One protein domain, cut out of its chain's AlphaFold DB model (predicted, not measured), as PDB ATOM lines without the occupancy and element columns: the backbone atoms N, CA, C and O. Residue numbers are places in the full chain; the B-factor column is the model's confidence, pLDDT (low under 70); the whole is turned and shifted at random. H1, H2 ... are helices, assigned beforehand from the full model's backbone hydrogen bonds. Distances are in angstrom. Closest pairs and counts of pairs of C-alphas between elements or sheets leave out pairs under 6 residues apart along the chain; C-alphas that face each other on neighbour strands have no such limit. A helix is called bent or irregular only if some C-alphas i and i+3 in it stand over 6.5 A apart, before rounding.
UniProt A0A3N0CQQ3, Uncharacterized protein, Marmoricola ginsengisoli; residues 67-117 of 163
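This is residues 67 to 117 of the 163 residues of an uncharacterized protein of Marmoricola ginsengisoli (UniProt A0A3N0CQQ3). Two helices, H1 and H3, cross at 40 degrees and press close together as the core of a small all-helix domain, with the short helix H2 packed on H1 at one end of the long axis and the short, loosely wound H4 packed on H3 at the other end. H2 and H4 each stand about perpendicular to the core helix they pack on. The printed part has 51 residues with four named helices, in the order H1, H2, H3, H4, and no named strand. It is compact, with a radius of gyration of the C-alphas of 9.7 A, and its C-alphas span 26 by 19 by 14 A.

Start at C-alpha 67 at (-113.849, -129.096, -119.995), where H1 begins; it runs through residues 67 to 80, 20.2 A from first to last C-alpha. Next find H2, residues 86 to 92, 9.9 A long. H3 takes residues 96 to 107; look for its first C-alpha at (-116.447, -137.084, -122.790), from where it runs 16.6 A. H4, residues 109 to 114, is 10.5 A long and ends at C-alpha 114 at (-120.113, -136.047, -108.141). H4 is irregular, but only just: C-alphas 110 and 113 are 6.6 A apart, against about 5 A in a regular helix.

Look first at Gly 73 and Ala 99, whose C-alphas, 3.8 A apart, are the closest of H1 and H3. These two helices touch and run the same way at a steep tilt of 40 degrees. H1 touches H2 with residues 74 to 78 alone; the closest C-alphas, those of Arg 74 and Ala 89, are 5.2 A apart, and the lines are about perpendicular at 79 degrees. H2 and H3 are close but not clearly touching, their closest C-alphas being those of Asp 92 and Arg 98 at 7.1 A. H3 touches H4 with residues 100 to 104 alone, about perpendicular at 76 degrees; the closest C-alphas, of Ala 104 and Ser 111, are 6.7 A apart. H4 is apart from H1 and from H2. Helix packing is mostly crossed: no touching pair has a shallow tilt. In H1, H2 and H3 every O i to N i+4 pair is within hydrogen-bond range; in H4 0 of 2 are, beside 2 of 3 O i to N i+3 pairs.

The two C-alphas farthest apart are those of Glu 83 and Arg 113, at 27.5 A. Compare C-alphas 67 and 117, the first and last printed: they are 7.6 A apart. The printed part has no cut, and the links H1 to H2, H2 to H3 and H3 to H4 are tight. The mean pLDDT of the printed part is 97.1, and no printed residue of this model is under 70.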
ATOM      1  N   ASP A  67    -115.263-129.193-120.367       98.44
ATOM      2  CA  ASP A  67    -113.849-129.096-119.995       98.44
ATOM      3  C   ASP A  67    -113.627-129.600-118.563       98.44
ATOM      4  O   ASP A  67    -112.652-130.308-118.291       98.44
ATOM      5  N   ALA A  68    -114.558-129.297-117.652       98.50
ATOM      6  CA  ALA A  68    -114.534-129.821-116.289       98.50
ATOM      7  C   ALA A  68    -114.685-131.352-116.250       98.50
ATOM      8  O   ALA A  68    -113.980-132.015-115.481       98.50
ATOM      9  N   VAL A  69    -115.536-131.924-117.111       98.62
ATOM     10  CA  VAL A  69    -115.689-133.384-117.232       98.62
ATOM     11  C   VAL A  69    -114.403-134.024-117.754       98.62
ATOM     12  O   VAL A  69    -113.935-135.012-117.186       98.62
ATOM     13  N   LEU A  70    -113.790-133.451-118.794       98.75
ATOM     14  CA  LEU A  70    -112.514-133.935-119.331       98.75
ATOM     15  C   LEU A  70    -111.399-133.869-118.280       98.75
ATOM     16  O   LEU A  70    -110.643-134.830-118.131       98.75
ATOM     17  N   ALA A  71    -111.317-132.776-117.521       98.56
ATOM     18  CA  ALA A  71    -110.346-132.625-116.444       98.56
ATOM     19  C   ALA A  71    -110.545-133.676-115.336       98.56
ATOM     20  O   ALA A  71    -109.573-134.293-114.899       98.56
ATOM     21  N   ALA A  72    -111.792-133.939-114.929       98.38
ATOM     22  CA  ALA A  72    -112.106-134.983-113.954       98.38
ATOM     23  C   ALA A  72    -111.705-136.382-114.457       98.38
ATOM     24  O   ALA A  72    -111.125-137.166-113.708       98.38
ATOM     25  N   GLY A  73    -111.941-136.672-115.740       98.38
ATOM     26  CA  GLY A  73    -111.501-137.915-116.377       98.38
ATOM     27  C   GLY A  73    -109.982-138.087-116.384       98.38
ATOM     28  O   GLY A  73    -109.487-139.158-116.042       98.38
ATOM     29  N   ARG A  74    -109.226-137.032-116.717       98.56
ATOM     30  CA  ARG A  74    -107.749-137.052-116.680       98.56
ATOM     31  C   ARG A  74    -107.221-137.249-115.267       98.56
ATOM     32  O   ARG A  74    -106.290-138.018-115.055       98.56
ATOM     33  N   GLN A  75    -107.853-136.607-114.290       98.06
ATOM     34  CA  GLN A  75    -107.509-136.810-112.892       98.06
ATOM     35  C   GLN A  75    -107.757-138.265-112.459       98.06
ATOM     36  O   GLN A  75    -106.915-138.830-111.765       98.06
ATOM     37  N   ALA A  76    -108.871-138.878-112.869       98.00
ATOM     38  CA  ALA A  76    -109.151-140.287-112.588       98.00
ATOM     39  C   ALA A  76    -108.142-141.225-113.276       98.00
ATOM     40  O   ALA A  76    -107.642-142.152-112.641       98.00
ATOM     41  N   TYR A  77    -107.765-140.935-114.527       98.19
ATOM     42  CA  TYR A  77    -106.708-141.656-115.243       98.19
ATOM     43  C   TYR A  77    -105.390-141.654-114.455       98.19
ATOM     44  O   TYR A  77    -104.841-142.712-114.164       98.19
ATOM     45  N   LEU A  78    -104.909-140.474-114.049       98.00
ATOM     46  CA  LEU A  78    -103.635-140.330-113.331       98.00
ATOM     47  C   LEU A  78    -103.655-140.956-111.927       98.00
ATOM     48  O   LEU A  78    -102.604-141.255-111.368       98.00
ATOM     49  N   GLN A  79    -104.836-141.161-111.337       96.19
ATOM     50  CA  GLN A  79    -104.966-141.930-110.095       96.19
ATOM     51  C   GLN A  79    -104.793-143.433-110.328       96.19
ATOM     52  O   GLN A  79    -104.192-144.105-109.489       96.19
ATOM     53  N   ALA A  80    -105.314-143.952-111.442       95.69
ATOM     54  CA  ALA A  80    -105.172-145.356-111.819       95.69
ATOM     55  C   ALA A  80    -103.759-145.682-112.334       95.69
ATOM     56  O   ALA A  80    -103.270-146.785-112.090       95.69
ATOM     57  N   TRP A  81    -103.098-144.712-112.974       95.94
ATOM     58  CA  TRP A  81    -101.770-144.846-113.588       95.94
ATOM     59  C   TRP A  81    -100.809-143.744-113.094       95.94
ATOM     60  O   TRP A  81    -100.536-142.789-113.822       95.94
ATOM     61  N   PRO A  82    -100.298-143.827-111.850       95.62
ATOM     62  CA  PRO A  82     -99.485-142.761-111.251       95.62
ATOM     63  C   PRO A  82     -98.127-142.512-111.925       95.62
ATOM     64  O   PRO A  82     -97.479-141.503-111.643       95.62
ATOM     65  N   GLU A  83     -97.651-143.450-112.742       97.31
ATOM     66  CA  GLU A  83     -96.423-143.341-113.531       97.31
ATOM     67  C   GLU A  83     -96.571-142.498-114.805       97.31
ATOM     68  O   GLU A  83     -95.556-142.048-115.347       97.31
ATOM     69  N   ASP A  84     -97.802-142.280-115.262       98.06
ATOM     70  CA  ASP A  84     -98.096-141.501-116.456       98.06
ATOM     71  C   ASP A  84     -98.160-139.997-116.159       98.06
ATOM     72  O   ASP A  84     -98.283-139.550-115.016       98.06
ATOM     73  N   ASP A  85     -98.053-139.192-117.216       97.56
ATOM     74  CA  ASP A  85     -98.099-137.736-117.135       97.56
ATOM     75  C   ASP A  85     -99.378-137.143-117.748       97.56
ATOM     76  O   ASP A  85    -100.219-137.825-118.337       97.56
ATOM     77  N   GLU A  86     -99.524-135.825-117.616       97.25
ATOM     78  CA  GLU A  86    -100.680-135.095-118.145       97.25
ATOM     79  C   GLU A  86    -100.830-135.245-119.669       97.25
ATOM     80  O   GLU A  86    -101.945-135.202-120.188       97.25
ATOM     81  N   ALA A  87     -99.733-135.436-120.409       97.75
ATOM     82  CA  ALA A  87     -99.801-135.612-121.855       97.75
ATOM     83  C   ALA A  87    -100.380-136.988-122.220       97.75
ATOM     84  O   ALA A  87    -101.207-137.073-123.129       97.75
ATOM     85  N   ALA A  88     -99.999-138.042-121.490       98.06
ATOM     86  CA  ALA A  88    -100.605-139.365-121.610       98.06
ATOM     87  C   ALA A  88    -102.095-139.334-121.230       98.06
ATOM     88  O   ALA A  88    -102.938-139.799-122.000       98.06
ATOM     89  N   ALA A  89    -102.437-138.678-120.115       97.94
ATOM     90  CA  ALA A  89    -103.825-138.518-119.685       97.94
ATOM     91  C   ALA A  89    -104.673-137.768-120.726       97.94
ATOM     92  O   ALA A  89    -105.800-138.165-121.015       97.94
ATOM     93  N   ALA A  90    -104.140-136.704-121.336       97.81
ATOM     94  CA  ALA A  90    -104.829-135.963-122.390       97.81
ATOM     95  C   ALA A  90    -104.969-136.758-123.700       97.81
ATOM     96  O   ALA A  90    -105.945-136.563-124.427       97.81
ATOM     97  N   ALA A  91    -104.018-137.647-124.004       98.19
ATOM     98  CA  ALA A  91    -104.098-138.528-125.163       98.19
ATOM     99  C   ALA A  91    -105.195-139.591-125.001       98.19
ATOM    100  O   ALA A  91    -105.910-139.865-125.965       98.19
ATOM    101  N   ASP A  92    -105.367-140.148-123.797       98.12
ATOM    102  CA  ASP A  92    -106.440-141.105-123.497       98.12
ATOM    103  C   ASP A  92    -107.808-140.420-123.350       98.12
ATOM    104  O   ASP A  92    -108.789-140.797-123.997       98.12
ATOM    105  N   VAL A  93    -107.872-139.367-122.535       98.50
ATOM    106  CA  VAL A  93    -109.096-138.622-122.216       98.50
ATOM    107  C   VAL A  93    -109.237-137.430-123.160       98.50
ATOM    108  O   VAL A  93    -109.070-136.257-122.798       98.50
ATOM    109  N   ASN A  94    -109.540-137.769-124.410       97.44
ATOM    110  CA  ASN A  94    -109.698-136.819-125.511       97.44
ATOM    111  C   ASN A  94    -111.169-136.514-125.871       97.44
ATOM    112  O   ASN A  94    -111.421-135.638-126.693       97.44
ATOM    113  N   HIS A  95    -112.134-137.192-125.240       98.25
ATOM    114  CA  HIS A  95    -113.567-136.920-125.377       98.25
ATOM    115  C   HIS A  95    -114.352-137.352-124.127       98.25
ATOM    116  O   HIS A  95    -113.886-138.186-123.345       98.25
ATOM    117  N   VAL A  96    -115.582-136.842-123.967       98.06
ATOM    118  CA  VAL A  96    -116.447-137.084-122.790       98.06
ATOM    119  C   VAL A  96    -116.592-138.570-122.464       98.06
ATOM    120  O   VAL A  96    -116.358-138.969-121.332       98.06
ATOM    121  N   GLY A  97    -116.898-139.420-123.452       97.62
ATOM    122  CA  GLY A  97    -117.038-140.867-123.220       97.62
ATOM    123  C   GLY A  97    -115.822-141.530-122.548       97.62
ATOM    124  O   GLY A  97    -116.000-142.345-121.646       97.62
ATOM    125  N   ARG A  98    -114.586-141.149-122.917       98.31
ATOM    126  CA  ARG A  98    -113.372-141.644-122.242       98.31
ATOM    127  C   ARG A  98    -113.238-141.074-120.839       98.31
ATOM    128  O   ARG A  98    -112.876-141.818-119.936       98.31
ATOM    129  N   ALA A  99    -113.582-139.803-120.633       98.50
ATOM    130  CA  ALA A  99    -113.570-139.206-119.300       98.50
ATOM    131  C   ALA A  99    -114.508-139.947-118.337       98.50
ATOM    132  O   ALA A  99    -114.089-140.328-117.246       98.50
ATOM    133  N   LEU A 100    -115.744-140.217-118.771       98.12
ATOM    134  CA  LEU A 100    -116.726-140.969-117.986       98.12
ATOM    135  C   LEU A 100    -116.238-142.387-117.681       98.12
ATOM    136  O   LEU A 100    -116.349-142.834-116.542       98.12
ATOM    137  N   TYR A 101    -115.658-143.067-118.676       97.44
ATOM    138  CA  TYR A 101    -115.056-144.384-118.483       97.44
ATOM    139  C   TYR A 101    -113.957-144.358-117.416       97.44
ATOM    140  O   TYR A 101    -113.986-145.196-116.524       97.44
ATOM    141  N   GLN A 102    -113.019-143.405-117.467       98.19
ATOM    142  CA  GLN A 102    -111.915-143.356-116.501       98.19
ATOM    143  C   GLN A 102    -112.409-143.092-115.076       98.19
ATOM    144  O   GLN A 102    -111.967-143.751-114.136       98.19
ATOM    145  N   VAL A 103    -113.385-142.193-114.906       98.12
ATOM    146  CA  VAL A 103    -114.019-141.964-113.599       98.12
ATOM    147  C   VAL A 103    -114.720-143.232-113.099       98.12
ATOM    148  O   VAL A 103    -114.523-143.644-111.955       98.12
ATOM    149  N   ALA A 104    -115.502-143.890-113.958       96.69
ATOM    150  CA  ALA A 104    -116.202-145.119-113.600       96.69
ATOM    151  C   ALA A 104    -115.246-146.292-113.333       96.69
ATOM    152  O   ALA A 104    -115.537-147.135-112.491       96.69
ATOM    153  N   HIS A 105    -114.100-146.347-114.009       95.81
ATOM    154  CA  HIS A 105    -113.074-147.356-113.768       95.81
ATOM    155  C   HIS A 105    -112.427-147.187-112.388       95.81
ATOM    156  O   HIS A 105    -112.188-148.179-111.703       95.81
ATOM    157  N   ALA A 106    -112.197-145.943-111.959       95.19
ATOM    158  CA  ALA A 106    -111.591-145.644-110.666       95.19
ATOM    159  C   ALA A 106    -112.552-145.859-109.481       95.19
ATOM    160  O   ALA A 106    -112.156-146.419-108.459       95.19
ATOM    161  N   GLU A 107    -113.813-145.423-109.595       94.38
ATOM    162  CA  GLU A 107    -114.744-145.353-108.450       94.38
ATOM    163  C   GLU A 107    -116.137-145.963-108.707       94.38
ATOM    164  O   GLU A 107    -117.038-145.863-107.868       94.38
ATOM    165  N   GLY A 108    -116.345-146.603-109.858       93.88
ATOM    166  CA  GLY A 108    -117.637-147.145-110.281       93.88
ATOM    167  C   GLY A 108    -118.585-146.094-110.872       93.88
ATOM    168  O   GLY A 108    -118.455-144.891-110.643       93.88
ATOM    169  N   TRP A 109    -119.600-146.552-111.610       94.12
ATOM    170  CA  TRP A 109    -120.564-145.690-112.317       94.12
ATOM    171  C   TRP A 109    -121.368-144.757-111.402       94.12
ATOM    172  O   TRP A 109    -121.708-143.641-111.788       94.12
ATOM    173  N   GLY A 110    -121.603-145.155-110.149       92.00
ATOM    174  CA  GLY A 110    -122.301-144.315-109.175       92.00
ATOM    175  C   GLY A 110    -121.558-143.020-108.812       92.00
ATOM    176  O   GLY A 110    -122.176-142.105-108.264       92.00
ATOM    177  N   SER A 111    -120.257-142.916-109.100       94.19
ATOM    178  CA  SER A 111    -119.443-141.728-108.814       94.19
ATOM    179  C   SER A 111    -119.740-140.548-109.748       94.19
ATOM    180  O   SER A 111    -119.543-139.401-109.339       94.19
ATOM    181  N   LEU A 112    -120.315-140.790-110.935       95.44
ATOM    182  CA  LEU A 112    -120.584-139.757-111.947       95.44
ATOM    183  C   LEU A 112    -121.453-138.602-111.430       95.44
ATOM    184  O   LEU A 112    -121.269-137.458-111.830       95.44
ATOM    185  N   ARG A 113    -122.326-138.859-110.448       93.44
ATOM    186  CA  ARG A 113    -123.132-137.824-109.769       93.44
ATOM    187  C   ARG A 113    -122.324-136.747-109.039       93.44
ATOM    188  O   ARG A 113    -122.903-135.764-108.591       93.44
ATOM    189  N   LYS A 114    -121.025-136.965-108.836       94.44
ATOM    190  CA  LYS A 114    -120.113-136.047-108.141       94.44
ATOM    191  C   LYS A 114    -119.155-135.335-109.098       94.44
ATOM    192  O   LYS A 114    -118.371-134.509-108.640       94.44
ATOM    193  N   VAL A 115    -119.178-135.677-110.387       97.50
ATOM    194  CA  VAL A 115    -118.236-135.146-111.375       97.50
ATOM    195  C   VAL A 115    -118.582-133.690-111.690       97.50
ATOM    196  O   VAL A 115    -119.718-133.404-112.077       97.50
ATOM    197  N   PRO A 116    -117.626-132.754-111.554       97.12
ATOM    198  CA  PRO A 116    -117.807-131.384-112.016       97.12
ATOM    199  C   PRO A 116    -118.184-131.342-113.500       97.12
ATOM    200  O   PRO A 116    -117.589-132.044-114.311       97.12
ATOM    201  N   GLY A 117    -119.171-130.518-113.848       97.25
ATOM    202  CA  GLY A 117    -119.671-130.418-115.221       97.25
ATOM    203  C   GLY A 117    -120.728-131.459-115.602       97.25
ATOM    204  O   GLY A 117    -121.218-131.419-116.728       97.25
TER     205      GLY A 117